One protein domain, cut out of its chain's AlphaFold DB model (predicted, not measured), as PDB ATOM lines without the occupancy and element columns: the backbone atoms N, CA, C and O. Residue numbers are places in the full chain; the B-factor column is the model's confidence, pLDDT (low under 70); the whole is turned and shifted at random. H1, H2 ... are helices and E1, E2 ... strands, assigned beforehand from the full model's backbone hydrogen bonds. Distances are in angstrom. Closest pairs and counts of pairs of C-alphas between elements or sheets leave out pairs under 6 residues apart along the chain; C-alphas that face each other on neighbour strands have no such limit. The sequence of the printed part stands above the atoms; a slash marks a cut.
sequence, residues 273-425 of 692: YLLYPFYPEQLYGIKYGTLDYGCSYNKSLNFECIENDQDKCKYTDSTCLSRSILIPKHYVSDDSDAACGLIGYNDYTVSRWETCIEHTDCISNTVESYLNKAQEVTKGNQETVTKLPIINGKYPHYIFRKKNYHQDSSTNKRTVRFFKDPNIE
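AT A GLANCE: This is residues 273 to 425 of the 692 residues of an uncharacterized protein of Plasmodium inui San Antonio 1 (UniProt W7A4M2). There is little regular structure: loops join small parts, with hairpin E1 and E2 in the middle, H2 and H3 on one side, H1 far out at one end and E3 toward the other. Of 153 printed residues, 42 are in E1 E2 H1 H2 H3 E3 H4, in that order, class mixed. The whole is only just loose, close to compact, radius of gyration of the C-alphas 18.2 A, spanning 56 by 40 by 31 A.

HOW THE PARTS SIT: Start at E1, residues 273 to 278; it forms an antiparallel hairpin with E2, residues 325 to 328, N 273 and O 327 being 2.8 A apart. H1, residues 347 to 353, is apart from H2, residues 367 to 377. H2 only just touches H3, residues 383 to 386, with 3 pairs of C-alphas within 8 A; the closest, Ala 374 and Val 385, are 7.3 A apart. E3, residues 397 to 402, pairs with no named strand, and is apart from H4, residues 416 to 419. In H1 and H2 every O i to N i+4 pair is within hydrogen-bond range; H3 and H4 are too short for one.

IN THESE COORDINATES: Find C-alpha 273 at (137.729, 152.566, 105.158); E1 runs 15.3 A. H2 runs 15.4 A, and E3 16.7 A to C-alpha 402 at (148.288, 133.295, 103.988).

THE WHOLE: The printed part has no cut. The long links are E1 to E2, E2 to H1, H1 to H2 and E3 to H4. Confidence is under 70 in 50 residues, among them 279 to 304.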
ATOM      1  N   TYR A 273     137.346 153.462 106.233       94.06
ATOM      2  CA  TYR A 273     137.729 152.566 105.158       94.06
ATOM      3  C   TYR A 273     139.051 153.036 104.577       94.06
ATOM      4  O   TYR A 273     139.332 154.237 104.519       94.06
ATOM      5  N   LEU A 274     139.850 152.084 104.114       93.25
ATOM      6  CA  LEU A 274     141.024 152.350 103.306       93.25
ATOM      7  C   LEU A 274     140.680 152.148 101.834       93.25
ATOM      8  O   LEU A 274     140.332 151.047 101.412       93.25
ATOM      9  N   LEU A 275     140.845 153.196 101.043       91.75
ATOM     10  CA  LEU A 275     140.822 153.137  99.591       91.75
ATOM     11  C   LEU A 275     142.253 152.914  99.112       91.75
ATOM     12  O   LEU A 275     143.095 153.818  99.135       91.75
ATOM     13  N   TYR A 276     142.528 151.680  98.705       87.19
ATOM     14  CA  TYR A 276     143.815 151.265  98.174       87.19
ATOM     15  C   TYR A 276     143.813 151.396  96.643       87.19
ATOM     16  O   TYR A 276     143.089 150.656  95.977       87.19
ATOM     17  N   PRO A 277     144.581 152.329  96.057       81.62
ATOM     18  CA  PRO A 277     144.615 152.511  94.610       81.62
ATOM     19  C   PRO A 277     145.211 151.282  93.926       81.62
ATOM     20  O   PRO A 277     146.298 150.826  94.283       81.62
ATOM     21  N   PHE A 278     144.542 150.780  92.896       75.06
ATOM     22  CA  PHE A 278     145.065 149.695  92.074       75.06
ATOM     23  C   PHE A 278     144.717 149.924  90.604       75.06
ATOM     24  O   PHE A 278     143.737 150.594  90.277       75.06
ATOM     25  N   TYR A 279     145.542 149.373  89.713       65.56
ATOM     26  CA  TYR A 279     145.241 149.378  88.288       65.56
ATOM     27  C   TYR A 279     144.847 147.979  87.814       65.56
ATOM     28  O   TYR A 279     145.424 146.992  88.267       65.56
ATOM     29  N   PRO A 280     143.897 147.897  86.877       62.56
ATOM     30  CA  PRO A 280     143.633 146.691  86.109       62.56
ATOM     31  C   PRO A 280     144.903 146.177  85.421       62.56
ATOM     32  O   PRO A 280     145.711 146.970  84.928       62.56
ATOM     33  N   GLU A 281     145.047 144.854  85.321       59.00
ATOM     34  CA  GLU A 281     146.224 144.225  84.703       59.00
ATOM     35  C   GLU A 281     146.452 144.684  83.258       59.00
ATOM     36  O   GLU A 281     147.592 144.819  82.815       59.00
ATOM     37  N   GLN A 282     145.365 145.006  82.551       56.41
ATOM     38  CA  GLN A 282     145.376 145.465  81.163       56.41
ATOM     39  C   GLN A 282     146.076 146.825  80.975       56.41
ATOM     40  O   GLN A 282     146.432 147.173  79.852       56.41
ATOM     41  N   LEU A 283     146.281 147.600  82.047       56.50
ATOM     42  CA  LEU A 283     146.859 148.949  81.997       56.50
ATOM     43  C   LEU A 283     148.297 149.027  82.532       56.50
ATOM     44  O   LEU A 283     148.890 150.106  82.520       56.50
ATOM     45  N   TYR A 284     148.901 147.908  82.948       54.81
ATOM     46  CA  TYR A 284     150.258 147.896  83.513       54.81
ATOM     47  C   TYR A 284     151.370 148.335  82.538       54.81
ATOM     48  O   TYR A 284     152.452 148.700  82.992       54.81
ATOM     49  N   GLY A 285     151.112 148.361  81.223       42.66
ATOM     50  CA  GLY A 285     152.060 148.818  80.192       42.66
ATOM     51  C   GLY A 285     151.927 150.287  79.758       42.66
ATOM     52  O   GLY A 285     152.785 150.788  79.034       42.66
ATOM     53  N   ILE A 286     150.877 151.003  80.176       47.91
ATOM     54  CA  ILE A 286     150.616 152.388  79.750       47.91
ATOM     55  C   ILE A 286     151.020 153.312  80.891       47.91
ATOM     56  O   ILE A 286     150.296 153.320  81.866       47.91
ATOM     57  N   LYS A 287     152.143 154.049  80.778       41.88
ATOM     58  CA  LYS A 287     152.594 155.273  81.516       41.88
ATOM     59  C   LYS A 287     152.159 155.548  82.983       41.88
ATOM     60  O   LYS A 287     152.442 156.622  83.502       41.88
ATOM     61  N   TYR A 288     151.572 154.601  83.698       46.81
ATOM     62  CA  TYR A 288     151.123 154.686  85.087       46.81
ATOM     63  C   TYR A 288     152.130 154.013  86.034       46.81
ATOM     64  O   TYR A 288     151.826 153.730  87.192       46.81
ATOM     65  N   GLY A 289     153.359 153.798  85.551       38.50
ATOM     66  CA  GLY A 289     154.508 153.267  86.288       38.50
ATOM     67  C   GLY A 289     155.097 154.209  87.346       38.50
ATOM     68  O   GLY A 289     156.276 154.093  87.647       38.50
ATOM     69  N   THR A 290     154.312 155.135  87.900       39.94
ATOM     70  CA  THR A 290     154.734 156.109  88.931       39.94
ATOM     71  C   THR A 290     154.072 155.867  90.286       39.94
ATOM     72  O   THR A 290     154.001 156.753  91.139       39.94
ATOM     73  N   LEU A 291     153.531 154.670  90.486       48.50
ATOM     74  CA  LEU A 291     152.988 154.248  91.762       48.50
ATOM     75  C   LEU A 291     154.083 153.526  92.558       48.50
ATOM     76  O   LEU A 291     154.255 152.313  92.432       48.50
ATOM     77  N   ASP A 292     154.856 154.300  93.324       46.66
ATOM     78  CA  ASP A 292     155.928 153.835  94.214       46.66
ATOM     79  C   ASP A 292     155.360 152.987  95.367       46.66
ATOM     80  O   ASP A 292     155.257 153.443  96.498       46.66
ATOM     81  N   TYR A 293     154.925 151.753  95.096       54.62
ATOM     82  CA  TYR A 293     154.184 150.912  96.055       54.62
ATOM     83  C   TYR A 293     154.997 149.752  96.641       54.62
ATOM     84  O   TYR A 293     154.490 148.663  96.888       54.62
ATOM     85  N   GLY A 294     156.280 149.982  96.908       47.09
ATOM     86  CA  GLY A 294     157.145 149.015  97.582       47.09
ATOM     87  C   GLY A 294     156.960 148.991  99.101       47.09
ATOM     88  O   GLY A 294     157.709 149.656  99.809       47.09
ATOM     89  N   CYS A 295     155.981 148.253  99.635       53.94
ATOM     90  CA  CYS A 295     155.827 148.067 101.087       53.94
ATOM     91  C   CYS A 295     156.226 146.653 101.519       53.94
ATOM     92  O   CYS A 295     155.555 145.688 101.158       53.94
ATOM     93  N   SER A 296     157.233 146.508 102.382       46.47
ATOM     94  CA  SER A 296     157.450 145.239 103.082       46.47
ATOM     95  C   SER A 296     158.190 145.403 104.400       46.47
ATOM     96  O   SER A 296     159.229 146.060 104.485       46.47
ATOM     97  N   TYR A 297     157.726 144.675 105.411       47.16
ATOM     98  CA  TYR A 297     158.592 144.233 106.490       47.16
ATOM     99  C   TYR A 297     159.365 143.022 105.987       47.16
ATOM    100  O   TYR A 297     158.765 141.968 105.814       47.16
ATOM    101  N   ASN A 298     160.675 143.188 105.762       43.62
ATOM    102  CA  ASN A 298     161.650 142.137 105.440       43.62
ATOM    103  C   ASN A 298     161.101 140.710 105.661       43.62
ATOM    104  O   ASN A 298     160.876 140.318 106.820       43.62
ATOM    105  N   LYS A 299     160.832 140.013 104.539       44.84
ATOM    106  CA  LYS A 299     160.019 138.790 104.413       44.84
ATOM    107  C   LYS A 299     160.041 137.966 105.694       44.84
ATOM    108  O   LYS A 299     161.082 137.428 106.076       44.84
ATOM    109  N   SER A 300     158.913 137.898 106.389       47.16
ATOM    110  CA  SER A 300     158.724 136.887 107.427       47.16
ATOM    111  C   SER A 300     158.019 135.694 106.791       47.16
ATOM    112  O   SER A 300     157.257 135.886 105.848       47.16
ATOM    113  N   LEU A 301     158.235 134.483 107.311       47.38
ATOM    114  CA  LEU A 301     157.534 133.276 106.847       47.38
ATOM    115  C   LEU A 301     156.000 133.433 106.851       47.38
ATOM    116  O   LEU A 301     155.337 132.712 106.120       47.38
ATOM    117  N   ASN A 302     155.462 134.415 107.592       58.22
ATOM    118  CA  ASN A 302     154.027 134.668 107.724       58.22
ATOM    119  C   ASN A 302     153.558 136.028 107.163       58.22
ATOM    120  O   ASN A 302     152.364 136.307 107.173       58.22
ATOM    121  N   PHE A 303     154.470 136.897 106.709       66.81
ATOM    122  CA  PHE A 303     154.121 138.237 106.218       66.81
ATOM    123  C   PHE A 303     154.809 138.511 104.902       66.81
ATOM    124  O   PHE A 303     156.040 138.586 104.829       66.81
ATOM    125  N   GLU A 304     153.981 138.683 103.885       68.00
ATOM    126  CA  GLU A 304     154.405 138.937 102.528       68.00
ATOM    127  C   GLU A 304     154.065 140.365 102.096       68.00
ATOM    128  O   GLU A 304     153.076 140.979 102.503       68.00
ATOM    129  N   CYS A 305     154.934 140.865 101.228       70.00
ATOM    130  CA  CYS A 305     154.786 142.105 100.490       70.00
ATOM    131  C   CYS A 305     153.734 141.935  99.389       70.00
ATOM    132  O   CYS A 305     153.753 140.915  98.688       70.00
ATOM    133  N   ILE A 306     152.867 142.939  99.220       70.12
ATOM    134  CA  ILE A 306     151.855 142.993  98.149       70.12
ATOM    135  C   ILE A 306     152.475 143.135  96.747       70.12
ATOM    136  O   ILE A 306     151.810 142.892  95.747       70.12
ATOM    137  N   GLU A 307     153.762 143.468  96.647       68.44
ATOM    138  CA  GLU A 307     154.467 143.498  95.370       68.44
ATOM    139  C   GLU A 307     154.867 142.096  94.903       68.44
ATOM    140  O   GLU A 307     155.326 141.252  95.681       68.44
ATOM    141  N   ASN A 308     154.735 141.867  93.595       65.44
ATOM    142  CA  ASN A 308     155.256 140.657  92.957       65.44
ATOM    143  C   ASN A 308     156.787 140.711  92.824       65.44
ATOM    144  O   ASN A 308     157.452 139.682  92.929       65.44
ATOM    145  N   ASP A 309     157.344 141.909  92.607       61.91
ATOM    146  CA  ASP A 309     158.784 142.141  92.513       61.91
ATOM    147  C   ASP A 309     159.402 142.248  93.913       61.91
ATOM    148  O   ASP A 309     159.101 143.157  94.691       61.91
ATOM    149  N   GLN A 310     160.286 141.306  94.232       61.75
ATOM    150  CA  GLN A 310     160.896 141.185  95.551       61.75
ATOM    151  C   GLN A 310     161.906 142.299  95.849       61.75
ATOM    152  O   GLN A 310     162.116 142.610  97.024       61.75
ATOM    153  N   ASP A 311     162.506 142.920  94.831       60.31
ATOM    154  CA  ASP A 311     163.459 144.016  95.025       60.31
ATOM    155  C   ASP A 311     162.773 145.325  95.421       60.31
ATOM    156  O   ASP A 311     163.376 146.146  96.116       60.31
ATOM    157  N   LYS A 312     161.488 145.474  95.077       56.59
ATOM    158  CA  LYS A 312     160.626 146.577  95.533       56.59
ATOM    159  C   LYS A 312     160.144 146.398  96.972       56.59
ATOM    160  O   LYS A 312     159.631 147.331  97.574       56.59
ATOM    161  N   CYS A 313     160.352 145.224  97.562       58.91
ATOM    162  CA  CYS A 313     159.956 144.894  98.929       58.91
ATOM    163  C   CYS A 313     161.070 145.165  99.957       58.91
ATOM    164  O   CYS A 313     161.263 144.367 100.883       58.91
ATOM    165  N   LYS A 314     161.830 146.256  99.801       55.66
ATOM    166  CA  LYS A 314     162.895 146.650 100.740       55.66
ATOM    167  C   LYS A 314     162.372 147.676 101.753       55.66
ATOM    168  O   LYS A 314     161.591 148.558 101.423       55.66
ATOM    169  N   TYR A 315     162.790 147.513 103.010       52.31
ATOM    170  CA  TYR A 315     162.410 148.354 104.152       52.31
ATOM    171  C   TYR A 315     163.179 149.684 104.098       52.31
ATOM    172  O   TYR A 315     164.137 149.884 104.836       52.31
ATOM    173  N   THR A 316     162.814 150.577 103.184       47.81
ATOM    174  CA  THR A 316     163.384 151.932 103.116       47.81
ATOM    175  C   THR A 316     162.252 152.925 102.930       47.81
ATOM    176  O   THR A 316     161.521 152.779 101.956       47.81
ATOM    177  N   ASP A 317     162.096 153.848 103.890       50.50
ATOM    178  CA  ASP A 317     161.247 155.057 103.894       50.50
ATOM    179  C   ASP A 317     160.131 155.067 102.843       50.50
ATOM    180  O   ASP A 317     160.086 155.882 101.923       50.50
ATOM    181  N   SER A 318     159.250 154.075 102.957       51.88
ATOM    182  CA  SER A 318     158.336 153.725 101.883       51.88
ATOM    183  C   SER A 318     157.164 154.702 101.842       51.88
ATOM    184  O   SER A 318     156.399 154.815 102.797       51.88
ATOM    185  N   THR A 319     156.982 155.383 100.709       58.12
ATOM    186  CA  THR A 319     155.808 156.215 100.393       58.12
ATOM    187  C   THR A 319     154.641 155.379  99.854       58.12
ATOM    188  O   THR A 319     153.693 155.907  99.282       58.12
ATOM    189  N   CYS A 320     154.665 154.061 100.034       58.97
ATOM    190  CA  CYS A 320     153.779 153.126  99.345       58.97
ATOM    191  C   CYS A 320     152.283 153.263  99.675       58.97
ATOM    192  O   CYS A 320     151.445 152.987  98.821       58.97
ATOM    193  N   LEU A 321     151.927 153.786 100.851       73.50
ATOM    194  CA  LEU A 321     150.540 154.153 101.179       73.50
ATOM    195  C   LEU A 321     150.253 155.654 101.059       73.50
ATOM    196  O   LEU A 321     149.160 156.102 101.406       73.50
ATOM    197  N   SER A 322     151.189 156.442 100.523       71.69
ATOM    198  CA  SER A 322     151.022 157.894 100.352       71.69
ATOM    199  C   SER A 322     149.824 158.249  99.477       71.69
ATOM    200  O   SER A 322     149.227 159.305  99.654       71.69
ATOM    201  N   ARG A 323     149.429 157.371  98.548       76.56
ATOM    202  CA  ARG A 323     148.284 157.569  97.645       76.56
ATOM    203  C   ARG A 323     147.008 156.874  98.103       76.56
ATOM    204  O   ARG A 323     145.965 157.083  97.491       76.56
ATOM    205  N   SER A 324     147.067 156.095  99.179       85.00
ATOM    206  CA  SER A 324     145.860 155.565  99.806       85.00
ATOM    207  C   SER A 324     145.045 156.695 100.426       85.00
ATOM    208  O   SER A 324     145.583 157.754 100.771       85.00
ATOM    209  N   ILE A 325     143.738 156.477 100.523       89.94
ATOM    210  CA  ILE A 325     142.804 157.444 101.094       89.94
ATOM    211  C   ILE A 325     142.090 156.775 102.261       89.94
ATOM    212  O   ILE A 325     141.578 155.665 102.135       89.94
ATOM    213  N   LEU A 326     142.082 157.446 103.401       92.44
ATOM    214  CA  LEU A 326     141.266 157.107 104.548       92.44
ATOM    215  C   LEU A 326     139.943 157.863 104.418       92.44
ATOM    216  O   LEU A 326     139.937 159.091 104.280       92.44
ATOM    217  N   ILE A 327     138.833 157.130 104.438       92.06
ATOM    218  CA  ILE A 327     137.500 157.720 104.349       92.06
ATOM    219  C   ILE A 327     136.616 157.272 105.516       92.06
ATOM    220  O   ILE A 327     136.584 156.084 105.838       92.06
ATOM    221  N   PRO A 328     135.872 158.184 106.158       91.50
ATOM    222  CA  PRO A 328     134.925 157.814 107.196       91.50
ATOM    223  C   PRO A 328     133.809 156.904 106.681       91.50
ATOM    224  O   PRO A 328     133.280 157.106 105.588       91.50
ATOM    225  N   LYS A 329     133.363 155.973 107.530       91.19
ATOM    226  CA  LYS A 329     132.286 155.021 107.206       91.19
ATOM    227  C   LYS A 329     130.973 155.658 106.735       91.19
ATOM    228  O   LYS A 329     130.217 155.007 106.044       91.19
ATOM    229  N   HIS A 330     130.685 156.909 107.104       89.56
ATOM    230  CA  HIS A 330     129.434 157.580 106.725       89.56
ATOM    231  C   HIS A 330     129.413 158.084 105.274       89.56
ATOM    232  O   HIS A 330     128.355 158.473 104.796       89.56
ATOM    233  N   TYR A 331     130.555 158.088 104.579       90.62
ATOM    234  CA  TYR A 331     130.621 158.351 103.138       90.62
ATOM    235  C   TYR A 331     130.555 157.066 102.302       90.62
ATOM    236  O   TYR A 331     130.601 157.147 101.077       90.62
ATOM    237  N   VAL A 332     130.497 155.895 102.942       91.12
ATOM    238  CA  VAL A 332     130.645 154.584 102.304       91.12
ATOM    239  C   VAL A 332     129.442 153.695 102.613       91.12
ATOM    240  O   VAL A 332     128.936 153.715 103.733       91.12
ATOM    241  N   SER A 333     129.023 152.874 101.649       87.19
ATOM    242  CA  SER A 333     128.088 151.768 101.875       87.19
ATOM    243  C   SER A 333     128.718 150.432 101.484       87.19
ATOM    244  O   SER A 333     129.264 150.296 100.391       87.19
ATOM    245  N   ASP A 334     128.600 149.442 102.371       76.19
ATOM    246  CA  ASP A 334     128.890 148.032 102.060       76.19
ATOM    247  C   ASP A 334     127.682 147.327 101.424       76.19
ATOM    248  O   ASP A 334     127.821 146.244 100.861       76.19
ATOM    249  N   ASP A 335     126.492 147.912 101.569       81.50
ATOM    250  CA  ASP A 335     125.240 147.373 101.055       81.50
ATOM    251  C   ASP A 335     124.971 147.966  99.675       81.50
ATOM    252  O   ASP A 335     124.755 149.177  99.543       81.50
ATOM    253  N   SER A 336     124.985 147.110  98.652       72.75
ATOM    254  CA  SER A 336     124.708 147.500  97.272       72.75
ATOM    255  C   SER A 336     123.311 148.093  97.104       72.75
ATOM    256  O   SER A 336     123.128 148.948  96.244       72.75
ATOM    257  N   ASP A 337     122.333 147.705  97.921       72.62
ATOM    258  CA  ASP A 337     120.967 148.217  97.793       72.62
ATOM    259  C   ASP A 337     120.817 149.630  98.377       72.62
ATOM    260  O   ASP A 337     120.004 150.417  97.887       72.62
ATOM    261  N   ALA A 338     121.661 149.989  99.350       77.62
ATOM    262  CA  ALA A 338     121.682 151.298 100.009       77.62
ATOM    263  C   ALA A 338     122.830 152.218  99.543       77.62
ATOM    264  O   ALA A 338     122.996 153.317 100.068       77.62
ATOM    265  N   ALA A 339     123.644 151.791  98.571       83.50
ATOM    266  CA  ALA A 339     124.843 152.522  98.155       83.50
ATOM    267  C   ALA A 339     124.576 153.759  97.283       83.50
ATOM    268  O   ALA A 339     125.504 154.510  96.986       83.50
ATOM    269  N   CYS A 340     123.334 153.989  96.859       87.31
ATOM    270  CA  CYS A 340     122.990 155.130  96.021       87.31
ATOM    271  C   CYS A 340     123.285 156.448  96.755       87.31
ATOM    272  O   CYS A 340     122.790 156.685  97.855       87.31
ATOM    273  N   GLY A 341     124.130 157.297  96.168       87.25
ATOM    274  CA  GLY A 341     124.586 158.538  96.793       87.25
ATOM    275  C   GLY A 341     125.685 158.344  97.843       87.25
ATOM    276  O   GLY A 341     125.982 159.284  98.573       87.25
ATOM    277  N   LEU A 342     126.315 157.170  97.933       91.19
ATOM    278  CA  LEU A 342     127.461 156.882  98.803       91.19
ATOM    279  C   LEU A 342     128.580 156.202  98.005       91.19
ATOM    280  O   LEU A 342     128.343 155.571  96.981       91.19
ATOM    281  N   ILE A 343     129.821 156.277  98.480       90.94
ATOM    282  CA  ILE A 343     130.922 155.536  97.857       90.94
ATOM    283  C   ILE A 343     130.705 154.036  98.089       90.94
ATOM    284  O   ILE A 343     130.471 153.605  99.215       90.94
ATOM    285  N   GLY A 344     130.800 153.241  97.025       86.12
ATOM    286  CA  GLY A 344     130.496 151.807  97.049       86.12
ATOM    287  C   GLY A 344     129.319 151.404  96.158       86.12
ATOM    288  O   GLY A 344     129.026 150.211  96.086       86.12
ATOM    289  N   TYR A 345     128.675 152.353  95.458       88.44
ATOM    290  CA  TYR A 345     127.721 152.029  94.391       88.44
ATOM    291  C   TYR A 345     128.397 151.243  93.263       88.44
ATOM    292  O   TYR A 345     129.591 151.390  93.004       88.44
ATOM    293  N   ASN A 346     127.598 150.450  92.559       88.69
ATOM    294  CA  ASN A 346     127.970 149.779  91.322       88.69
ATOM    295  C   ASN A 346     126.906 150.024  90.239       88.69
ATOM    296  O   ASN A 346     125.861 150.626  90.510       88.69
ATOM    297  N   ASP A 347     127.155 149.559  89.017       89.06
ATOM    298  CA  ASP A 347     126.246 149.778  87.884       89.06
ATOM    299  C   ASP A 347     124.875 149.138  88.113       89.06
ATOM    300  O   ASP A 347     123.855 149.678  87.687       89.06
ATOM    301  N   TYR A 348     124.832 148.034  88.860       87.31
ATOM    302  CA  TYR A 348     123.586 147.397  89.265       87.31
ATOM    303  C   TYR A 348     122.756 148.284  90.203       87.31
ATOM    304  O   TYR A 348     121.573 148.500  89.938       87.31
ATOM    305  N   THR A 349     123.352 148.850  91.257       88.25
ATOM    306  CA  THR A 349     122.688 149.815  92.147       88.25
ATOM    307  C   THR A 349     122.147 150.977  91.329       88.25
ATOM    308  O   THR A 349     120.973 151.315  91.432       88.25
ATOM    309  N   VAL A 350     122.975 151.543  90.453       88.50
ATOM    310  CA  VAL A 350     122.584 152.658  89.586       88.50
ATOM    311  C   VAL A 350     121.396 152.257  88.706       88.50
ATOM    312  O   VAL A 350     120.420 152.994  88.656       88.50
ATOM    313  N   SER A 351     121.396 151.057  88.118       87.38
ATOM    314  CA  SER A 351     120.279 150.557  87.300       87.38
ATOM    315  C   SER A 351     118.939 150.449  88.031       87.38
ATOM    316  O   SER A 351     117.893 150.539  87.393       87.38
ATOM    317  N   ARG A 352     118.951 150.263  89.356       86.69
ATOM    318  CA  ARG A 352     117.729 150.152  90.166       86.69
ATOM    319  C   ARG A 352     117.106 151.506  90.492       86.69
ATOM    320  O   ARG A 352     115.896 151.573  90.681       86.69
ATOM    321  N   TRP A 353     117.928 152.546  90.592       84.94
ATOM    322  CA  TRP A 353     117.530 153.862  91.097       84.94
ATOM    323  C   TRP A 353     117.498 154.942  90.005       84.94
ATOM    324  O   TRP A 353     116.747 155.907  90.117       84.94
ATOM    325  N   GLU A 354     118.293 154.813  88.944       86.12
ATOM    326  CA  GLU A 354     118.324 155.775  87.840       86.12
ATOM    327  C   GLU A 354     117.206 155.529  86.834       86.12
ATOM    328  O   GLU A 354     117.068 154.445  86.266       86.12
ATOM    329  N   THR A 355     116.449 156.587  86.546       85.75
ATOM    330  CA  THR A 355     115.409 156.590  85.517       85.75
ATOM    331  C   THR A 355     115.592 157.783  84.579       85.75
ATOM    332  O   THR A 355     116.463 158.630  84.775       85.75
ATOM    333  N   CYS A 356     114.773 157.857  83.531       84.81
ATOM    334  CA  CYS A 356     114.708 159.045  82.681       84.81
ATOM    335  C   CYS A 356     114.010 160.221  83.378       84.81
ATOM    336  O   CYS A 356     114.301 161.370  83.064       84.81
ATOM    337  N   ILE A 357     113.098 159.934  84.315       81.25
ATOM    338  CA  ILE A 357     112.176 160.911  84.909       81.25
ATOM    339  C   ILE A 357     112.789 161.574  86.145       81.25
ATOM    340  O   ILE A 357     112.734 162.793  86.307       81.25
ATOM    341  N   GLU A 358     113.375 160.774  87.030       68.06
ATOM    342  CA  GLU A 358     113.929 161.254  88.291       68.06
ATOM    343  C   GLU A 358     115.424 161.526  88.158       68.06
ATOM    344  O   GLU A 358     116.184 160.693  87.670       68.06
ATOM    345  N   HIS A 359     115.854 162.699  88.630       66.38
ATOM    346  CA  HIS A 359     117.268 162.966  88.850       66.38
ATOM    347  C   HIS A 359     117.668 162.288  90.159       66.38
ATOM    348  O   HIS A 359     117.540 162.876  91.232       66.38
ATOM    349  N   THR A 360     118.114 161.040  90.097       64.75
ATOM    350  CA  THR A 360     118.654 160.374  91.278       64.75
ATOM    351  C   THR A 360     120.086 160.844  91.525       64.75
ATOM    352  O   THR A 360     120.924 160.912  90.630       64.75
ATOM    353  N   ASP A 361     120.392 161.215  92.770       73.75
ATOM    354  CA  ASP A 361     121.732 161.667  93.179       73.75
ATOM    355  C   ASP A 361     122.684 160.482  93.405       73.75
ATOM    356  O   ASP A 361     123.559 160.512  94.278       73.75
ATOM    357  N   CYS A 362     122.533 159.412  92.618       83.75
ATOM    358  CA  CYS A 362     123.158 158.125  92.902       83.75
ATOM    359  C   CYS A 362     124.688 158.181  92.849       83.75
ATOM    360  O   CYS A 362     125.366 157.446  93.566       83.75
ATOM    361  N   ILE A 363     125.233 159.102  92.052       84.88
ATOM    362  CA  ILE A 363     126.675 159.294  91.844       84.88
ATOM    363  C   ILE A 363     127.225 160.588  92.476       84.88
ATOM    364  O   ILE A 363     128.300 161.048  92.094       84.88
ATOM    365  N   SER A 364     126.512 161.186  93.438       81.38
ATOM    366  CA  SER A 364     126.844 162.491  94.048       81.38
ATOM    367  C   SER A 364     128.077 162.472  94.971       81.38
ATOM    368  O   SER A 364     128.956 163.333  94.868       81.38
ATOM    369  N   ASN A 365     128.192 161.476  95.853       83.88
ATOM    370  CA  ASN A 365     129.333 161.329  96.760       83.88
ATOM    371  C   ASN A 365     130.400 160.418  96.143       83.88
ATOM    372  O   ASN A 365     130.403 159.207  96.349       83.88
ATOM    373  N   THR A 366     131.308 161.009  95.365       89.38
ATOM    374  CA  THR A 366     132.488 160.338  94.790       89.38
ATOM    375  C   THR A 366     133.741 160.520  95.651       89.38
ATOM    376  O   THR A 366     133.778 161.361  96.552       89.38
ATOM    377  N   VAL A 367     134.807 159.770  95.344       90.75
ATOM    378  CA  VAL A 367     136.119 159.949  95.992       90.75
ATOM    379  C   VAL A 367     136.637 161.370  95.759       90.75
ATOM    380  O   VAL A 367     137.074 162.023  96.703       90.75
ATOM    381  N   GLU A 368     136.529 161.883  94.531       91.12
ATOM    382  CA  GLU A 368     136.881 163.268  94.189       91.12
ATOM    383  C   GLU A 368     136.086 164.292  95.016       91.12
ATOM    384  O   GLU A 368     136.678 165.202  95.595       91.12
ATOM    385  N   SER A 369     134.765 164.120  95.117       90.00
ATOM    386  CA  SER A 369     133.886 164.986  95.916       90.00
ATOM    387  C   SER A 369     134.321 165.035  97.385       90.00
ATOM    388  O   SER A 369     134.469 166.118  97.958       90.00
ATOM    389  N   TYR A 370     134.614 163.873  97.981       91.25
ATOM    390  CA  TYR A 370     135.114 163.789  99.353       91.25
ATOM    391  C   TYR A 370     136.452 164.516  99.534       91.25
ATOM    392  O   TYR A 370     136.605 165.274 100.493       91.25
ATOM    393  N   LEU A 371     137.410 164.320  98.622       90.31
ATOM    394  CA  LEU A 371     138.717 164.981  98.696       90.31
ATOM    395  C   LEU A 371     138.584 166.506  98.599       90.31
ATOM    396  O   LEU A 371     139.143 167.215  99.433       90.31
ATOM    397  N   ASN A 372     137.783 167.009  97.657       89.38
ATOM    398  CA  ASN A 372     137.541 168.446  97.503       89.38
ATOM    399  C   ASN A 372     136.893 169.038  98.764       89.38
ATOM    400  O   ASN A 372     137.365 170.040  99.301       89.38
ATOM    401  N   LYS A 373     135.872 168.364  99.308       89.00
ATOM    402  CA  LYS A 373     135.226 168.777 100.560       89.00
ATOM    403  C   LYS A 373     136.204 168.764 101.737       89.00
ATOM    404  O   LYS A 373     136.187 169.671 102.567       89.00
ATOM    405  N   ALA A 374     137.078 167.762 101.821       87.06
ATOM    406  CA  ALA A 374     138.118 167.711 102.843       87.06
ATOM    407  C   ALA A 374     139.104 168.880 102.699       87.06
ATOM    408  O   ALA A 374     139.468 169.486 103.709       87.06
ATOM    409  N   GLN A 375     139.496 169.243 101.475       87.81
ATOM    410  CA  GLN A 375     140.354 170.397 101.191       87.81
ATOM    411  C   GLN A 375     139.737 171.712 101.662       87.81
ATOM    412  O   GLN A 375     140.415 172.508 102.316       87.81
ATOM    413  N   GLU A 376     138.455 171.919 101.375       87.12
ATOM    414  CA  GLU A 376     137.709 173.105 101.791       87.12
ATOM    415  C   GLU A 376     137.607 173.194 103.319       87.12
ATOM    416  O   GLU A 376     137.978 174.208 103.916       87.12
ATOM    417  N   VAL A 377     137.180 172.109 103.974       86.56
ATOM    418  CA  VAL A 377     136.968 172.066 105.433       86.56
ATOM    419  C   VAL A 377     138.275 172.246 106.206       86.56
ATOM    420  O   VAL A 377     138.306 172.921 107.236       86.56
ATOM    421  N   THR A 378     139.372 171.673 105.712       84.69
ATOM    422  CA  THR A 378     140.688 171.741 106.370       84.69
ATOM    423  C   THR A 378     141.525 172.948 105.948       84.69
ATOM    424  O   THR A 378     142.679 173.055 106.369       84.69
ATOM    425  N   LYS A 379     140.976 173.861 105.132       84.62
ATOM    426  CA  LYS A 379     141.687 175.032 104.586       84.62
ATOM    427  C   LYS A 379     143.014 174.654 103.906       84.62
ATOM    428  O   LYS A 379     144.020 175.338 104.078       84.62
ATOM    429  N   GLY A 380     143.018 173.550 103.160       73.81
ATOM    430  CA  GLY A 380     144.191 173.041 102.440       73.81
ATOM    431  C   GLY A 380     144.972 171.921 103.141       73.81
ATOM    432  O   GLY A 380     145.783 171.277 102.482       73.81
ATOM    433  N   ASN A 381     144.692 171.599 104.410       76.88
ATOM    434  CA  ASN A 381     145.355 170.509 105.153       76.88
ATOM    435  C   ASN A 381     144.632 169.154 105.017       76.88
ATOM    436  O   ASN A 381     144.496 168.396 105.980       76.88
ATOM    437  N   GLN A 382     144.154 168.834 103.815       77.44
ATOM    438  CA  GLN A 382     143.323 167.648 103.566       77.44
ATOM    439  C   GLN A 382     144.014 166.336 103.943       77.44
ATOM    440  O   GLN A 382     143.357 165.372 104.336       77.44
ATOM    441  N   GLU A 383     145.343 166.280 103.852       74.62
ATOM    442  CA  GLU A 383     146.112 165.074 104.153       74.62
ATOM    443  C   GLU A 383     145.932 164.620 105.603       74.62
ATOM    444  O   GLU A 383     145.914 163.421 105.868       74.62
ATOM    445  N   THR A 384     145.702 165.550 106.534       68.94
ATOM    446  CA  THR A 384     145.519 165.240 107.956       68.94
ATOM    447  C   THR A 384     144.290 164.368 108.224       68.94
ATOM    448  O   THR A 384     144.292 163.591 109.174       68.94
ATOM    449  N   VAL A 385     143.246 164.472 107.393       79.50
ATOM    450  CA  VAL A 385     141.983 163.725 107.565       79.50
ATOM    451  C   VAL A 385     141.790 162.617 106.528       79.50
ATOM    452  O   VAL A 385     140.979 161.718 106.733       79.50
ATOM    453  N   THR A 386     142.540 162.660 105.424       82.69
ATOM    454  CA  THR A 386     142.398 161.724 104.296       82.69
ATOM    455  C   THR A 386     143.528 160.707 104.190       82.69
ATOM    456  O   THR A 386     143.465 159.833 103.328       82.69
ATOM    457  N   LYS A 387     144.574 160.781 105.020       86.50
ATOM    458  CA  LYS A 387     145.703 159.840 104.981       86.50
ATOM    459  C   LYS A 387     145.760 158.964 106.219       86.50
ATOM    460  O   LYS A 387     145.246 159.300 107.282       86.50
ATOM    461  N   LEU A 388     146.417 157.816 106.061       84.06
ATOM    462  CA  LEU A 388     146.819 157.011 107.204       84.06
ATOM    463  C   LEU A 388     147.767 157.832 108.091       84.06
ATOM    464  O   LEU A 388     148.643 158.517 107.555       84.06
ATOM    465  N   PRO A 389     147.623 157.755 109.424       79.88
ATOM    466  CA  PRO A 389     148.487 158.490 110.331       79.88
ATOM    467  C   PRO A 389     149.940 158.044 110.149       79.88
ATOM    468  O   PRO A 389     150.234 156.847 110.091       79.88
ATOM    469  N   ILE A 390     150.849 159.015 110.069       75.94
ATOM    470  CA  ILE A 390     152.290 158.765 110.106       75.94
ATOM    471  C   ILE A 390     152.647 158.419 111.548       75.94
ATOM    472  O   ILE A 390     152.395 159.205 112.461       75.94
ATOM    473  N   ILE A 391     153.240 157.248 111.759       72.38
ATOM    474  CA  ILE A 391     153.586 156.758 113.092       72.38
ATOM    475  C   ILE A 391     155.104 156.655 113.177       72.38
ATOM    476  O   ILE A 391     155.741 156.029 112.333       72.38
ATOM    477  N   ASN A 392     155.692 157.301 114.188       68.38
ATOM    478  CA  ASN A 392     157.144 157.366 114.383       68.38
ATOM    479  C   ASN A 392     157.900 157.916 113.157       68.38
ATOM    480  O   ASN A 392     158.959 157.412 112.788       68.38
ATOM    481  N   GLY A 393     157.320 158.920 112.488       68.31
ATOM    482  CA  GLY A 393     157.900 159.540 111.292       68.31
ATOM    483  C   GLY A 393     157.863 158.671 110.030       68.31
ATOM    484  O   GLY A 393     158.460 159.053 109.029       68.31
ATOM    485  N   LYS A 394     157.174 157.518 110.049       71.38
ATOM    486  CA  LYS A 394     157.077 156.590 108.912       71.38
ATOM    487  C   LYS A 394     155.625 156.294 108.540       71.38
ATOM    488  O   LYS A 394     154.747 156.234 109.404       71.38
ATOM    489  N   TYR A 395     155.371 156.079 107.250       73.31
ATOM    490  CA  TYR A 395     154.072 155.589 106.792       73.31
ATOM    491  C   TYR A 395     153.862 154.125 107.217       73.31
ATOM    492  O   TYR A 395     154.813 153.333 107.207       73.31
ATOM    493  N   PRO A 396     152.625 153.736 107.571       80.12
ATOM    494  CA  PRO A 396     152.259 152.332 107.698       80.12
ATOM    495  C   PRO A 396     152.458 151.572 106.377       80.12
ATOM    496  O   PRO A 396     152.513 152.160 105.299       80.12
ATOM    497  N   HIS A 397     152.523 150.247 106.458       79.31
ATOM    498  CA  HIS A 397     152.728 149.347 105.328       79.31
ATOM    499  C   HIS A 397     151.499 148.479 105.090       79.31
ATOM    500  O   HIS A 397     150.872 148.015 106.039       79.31
ATOM    501  N   TYR A 398     151.213 148.175 103.826       81.62
ATOM    502  CA  TYR A 398     150.327 147.068 103.479       81.62
ATOM    503  C   TYR A 398     151.114 145.764 103.567       81.62
ATOM    504  O   TYR A 398     152.120 145.600 102.873       81.62
ATOM    505  N   ILE A 399     150.637 144.817 104.367       79.50
ATOM    506  CA  ILE A 399     151.134 143.438 104.373       79.50
ATOM    507  C   ILE A 399     149.974 142.456 104.281       79.50
ATOM    508  O   ILE A 399     148.835 142.785 104.613       79.50
ATOM    509  N   PHE A 400     150.272 141.231 103.862       82.88
ATOM    510  CA  PHE A 400     149.303 140.146 103.928       82.88
ATOM    511  C   PHE A 400     149.907 138.870 104.514       82.88
ATOM    512  O   PHE A 400     151.128 138.692 104.543       82.88
ATOM    513  N   ARG A 401     149.026 137.981 104.968       82.31
ATOM    514  CA  ARG A 401     149.340 136.651 105.497       82.31
ATOM    515  C   ARG A 401     148.479 135.608 104.800       82.31
ATOM    516  O   ARG A 401     147.293 135.845 104.596       82.31
ATOM    517  N   LYS A 402     149.056 134.452 104.468       83.56
ATOM    518  CA  LYS A 402     148.288 133.295 103.988       83.56
ATOM    519  C   LYS A 402     147.882 132.430 105.174       83.56
ATOM    520  O   LYS A 402     148.712 132.149 106.036       83.56
ATOM    521  N   LYS A 403     146.631 131.974 105.211       82.00
ATOM    522  CA  LYS A 403     146.155 131.012 106.216       82.00
ATOM    523  C   LYS A 403     146.748 129.626 105.963       82.00
ATOM    524  O   LYS A 403     147.142 128.943 106.903       82.00
ATOM    525  N   ASN A 404     146.856 129.235 104.695       78.12
ATOM    526  CA  ASN A 404     147.493 128.007 104.244       78.12
ATOM    527  C   ASN A 404     148.537 128.311 103.160       78.12
ATOM    528  O   ASN A 404     148.205 128.725 102.049       78.12
ATOM    529  N   TYR A 405     149.806 128.072 103.492       73.94
ATOM    530  CA  TYR A 405     150.948 128.281 102.597       73.94
ATOM    531  C   TYR A 405     151.105 127.196 101.527       73.94
ATOM    532  O   TYR A 405     151.827 127.416 100.560       73.94
ATOM    533  N   HIS A 406     150.439 126.047 101.673       74.06
ATOM    534  CA  HIS A 406     150.460 124.970 100.677       74.06
ATOM    535  C   HIS A 406     149.478 125.195  99.525       74.06
ATOM    536  O   HIS A 406     149.504 124.459  98.544       74.06
ATOM    537  N   GLN A 407     148.597 126.187  99.650       71.88
ATOM    538  CA  GLN A 407     147.667 126.561  98.599       71.88
ATOM    539  C   GLN A 407     148.301 127.676  97.764       71.88
ATOM    540  O   GLN A 407     148.570 128.770  98.269       71.88
ATOM    541  N   ASP A 408     148.566 127.387  96.491       61.94
ATOM    542  CA  ASP A 408     149.148 128.365  95.578       61.94
ATOM    543  C   ASP A 408     148.171 129.520  95.344       61.94
ATOM    544  O   ASP A 408     147.125 129.371  94.715       61.94
ATOM    545  N   SER A 409     148.547 130.710  95.812       60.22
ATOM    546  CA  SER A 409     147.946 131.965  95.366       60.22
ATOM    547  C   SER A 409     148.601 132.340  94.030       60.22
ATOM    548  O   SER A 409     149.492 133.189  93.980       60.22
ATOM    549  N   SER A 410     148.242 131.657  92.945       55.00
ATOM    550  CA  SER A 410     148.799 131.918  91.604       55.00
ATOM    551  C   SER A 410     148.329 133.249  90.996       55.00
ATOM    552  O   SER A 410     148.683 133.587  89.867       55.00
ATOM    553  N   THR A 411     147.530 134.022  91.732       66.19
ATOM    554  CA  THR A 411     146.997 135.311  91.308       66.19
ATOM    555  C   THR A 411     147.976 136.446  91.579       66.19
ATOM    556  O   THR A 411     148.651 136.523  92.607       66.19
ATOM    557  N   ASN A 412     148.022 137.379  90.637       70.75
ATOM    558  CA  ASN A 412     148.723 138.638  90.792       70.75
ATOM    559  C   ASN A 412     148.203 139.394  92.027       70.75
ATOM    560  O   ASN A 412     147.004 139.678  92.130       70.75
ATOM    561  N   LYS A 413     149.116 139.750  92.939       76.00
ATOM    562  CA  LYS A 413     148.828 140.325  94.265       76.00
ATOM    563  C   LYS A 413     148.099 141.677  94.246       76.00
ATOM    564  O   LYS A 413     147.613 142.147  95.269       76.00
ATOM    565  N   ARG A 414     148.005 142.313  93.076       73.44
ATOM    566  CA  ARG A 414     147.398 143.637  92.862       73.44
ATOM    567  C   ARG A 414     146.030 143.572  92.172       73.44
ATOM    568  O   ARG A 414     145.647 144.498  91.463       73.44
ATOM    569  N   THR A 415     145.301 142.473  92.336       78.12
ATOM    570  CA  THR A 415     144.016 142.247  91.659       78.12
ATOM    571  C   THR A 415     142.869 142.090  92.644       78.12
ATOM    572  O   THR A 415     143.051 141.615  93.762       78.12
ATOM    573  N   VAL A 416     141.650 142.403  92.193       83.25
ATOM    574  CA  VAL A 416     140.420 142.146  92.961       83.25
ATOM    575  C   VAL A 416     140.312 140.674  93.369       83.25
ATOM    576  O   VAL A 416     139.892 140.381  94.482       83.25
ATOM    577  N   ARG A 417     140.755 139.742  92.512       84.38
ATOM    578  CA  ARG A 417     140.784 138.306  92.833       84.38
ATOM    579  C   ARG A 417     141.668 138.001  94.039       84.38
ATOM    580  O   ARG A 417     141.266 137.216  94.885       84.38
ATOM    581  N   PHE A 418     142.835 138.638  94.134       85.19
ATOM    582  CA  PHE A 418     143.713 138.506  95.294       85.19
ATOM    583  C   PHE A 418     143.099 139.126  96.554       85.19
ATOM    584  O   PHE A 418     143.173 138.535  97.624       85.19
ATOM    585  N   PHE A 419     142.449 140.288  96.435       87.44
ATOM    586  CA  PHE A 419     141.796 140.951  97.573       87.44
ATOM    587  C   PHE A 419     140.570 140.192  98.105       87.44
ATOM    588  O   PHE A 419     140.225 140.327  99.275       87.44
ATOM    589  N   LYS A 420     139.907 139.408  97.248       89.00
ATOM    590  CA  LYS A 420     138.767 138.548  97.600       89.00
ATOM    591  C   LYS A 420     139.190 137.146  98.075       89.00
ATOM    592  O   LYS A 420     138.319 136.373  98.465       89.00
ATOM    593  N   ASP A 421     140.476 136.790  98.024       88.12
ATOM    594  CA  ASP A 421     140.936 135.431  98.335       88.12
ATOM    595  C   ASP A 421     140.754 135.117  99.838       88.12
ATOM    596  O   ASP A 421     141.410 135.730 100.682       88.12
ATOM    597  N   PRO A 422     139.902 134.141 100.214       87.75
ATOM    598  CA  PRO A 422     139.635 133.822 101.616       87.75
ATOM    599  C   PRO A 422     140.839 133.202 102.345       87.75
ATOM    600  O   PRO A 422     140.849 133.173 103.586       87.75
ATOM    601  N   ASN A 423     141.838 132.703 101.609       87.44
ATOM    602  CA  ASN A 423     143.106 132.226 102.155       87.44
ATOM    603  C   ASN A 423     144.029 133.385 102.562       87.44
ATOM    604  O   ASN A 423     145.028 133.153 103.242       87.44
ATOM    605  N   ILE A 424     143.715 134.622 102.174       87.31
ATOM    606  CA  ILE A 424     144.569 135.786 102.383       87.31
ATOM    607  C   ILE A 424     143.954 136.705 103.434       87.31
ATOM    608  O   ILE A 424     142.767 137.017 103.437       87.31
ATOM    609  N   GLU A 425     144.788 137.133 104.370       88.75
ATOM    610  CA  GLU A 425     144.447 138.139 105.362       88.75
ATOM    611  C   GLU A 425     145.253 139.399 105.096       88.75
ATOM    612  O   GLU A 425     146.477 139.345 104.959       88.75
TER     613      GLU A 425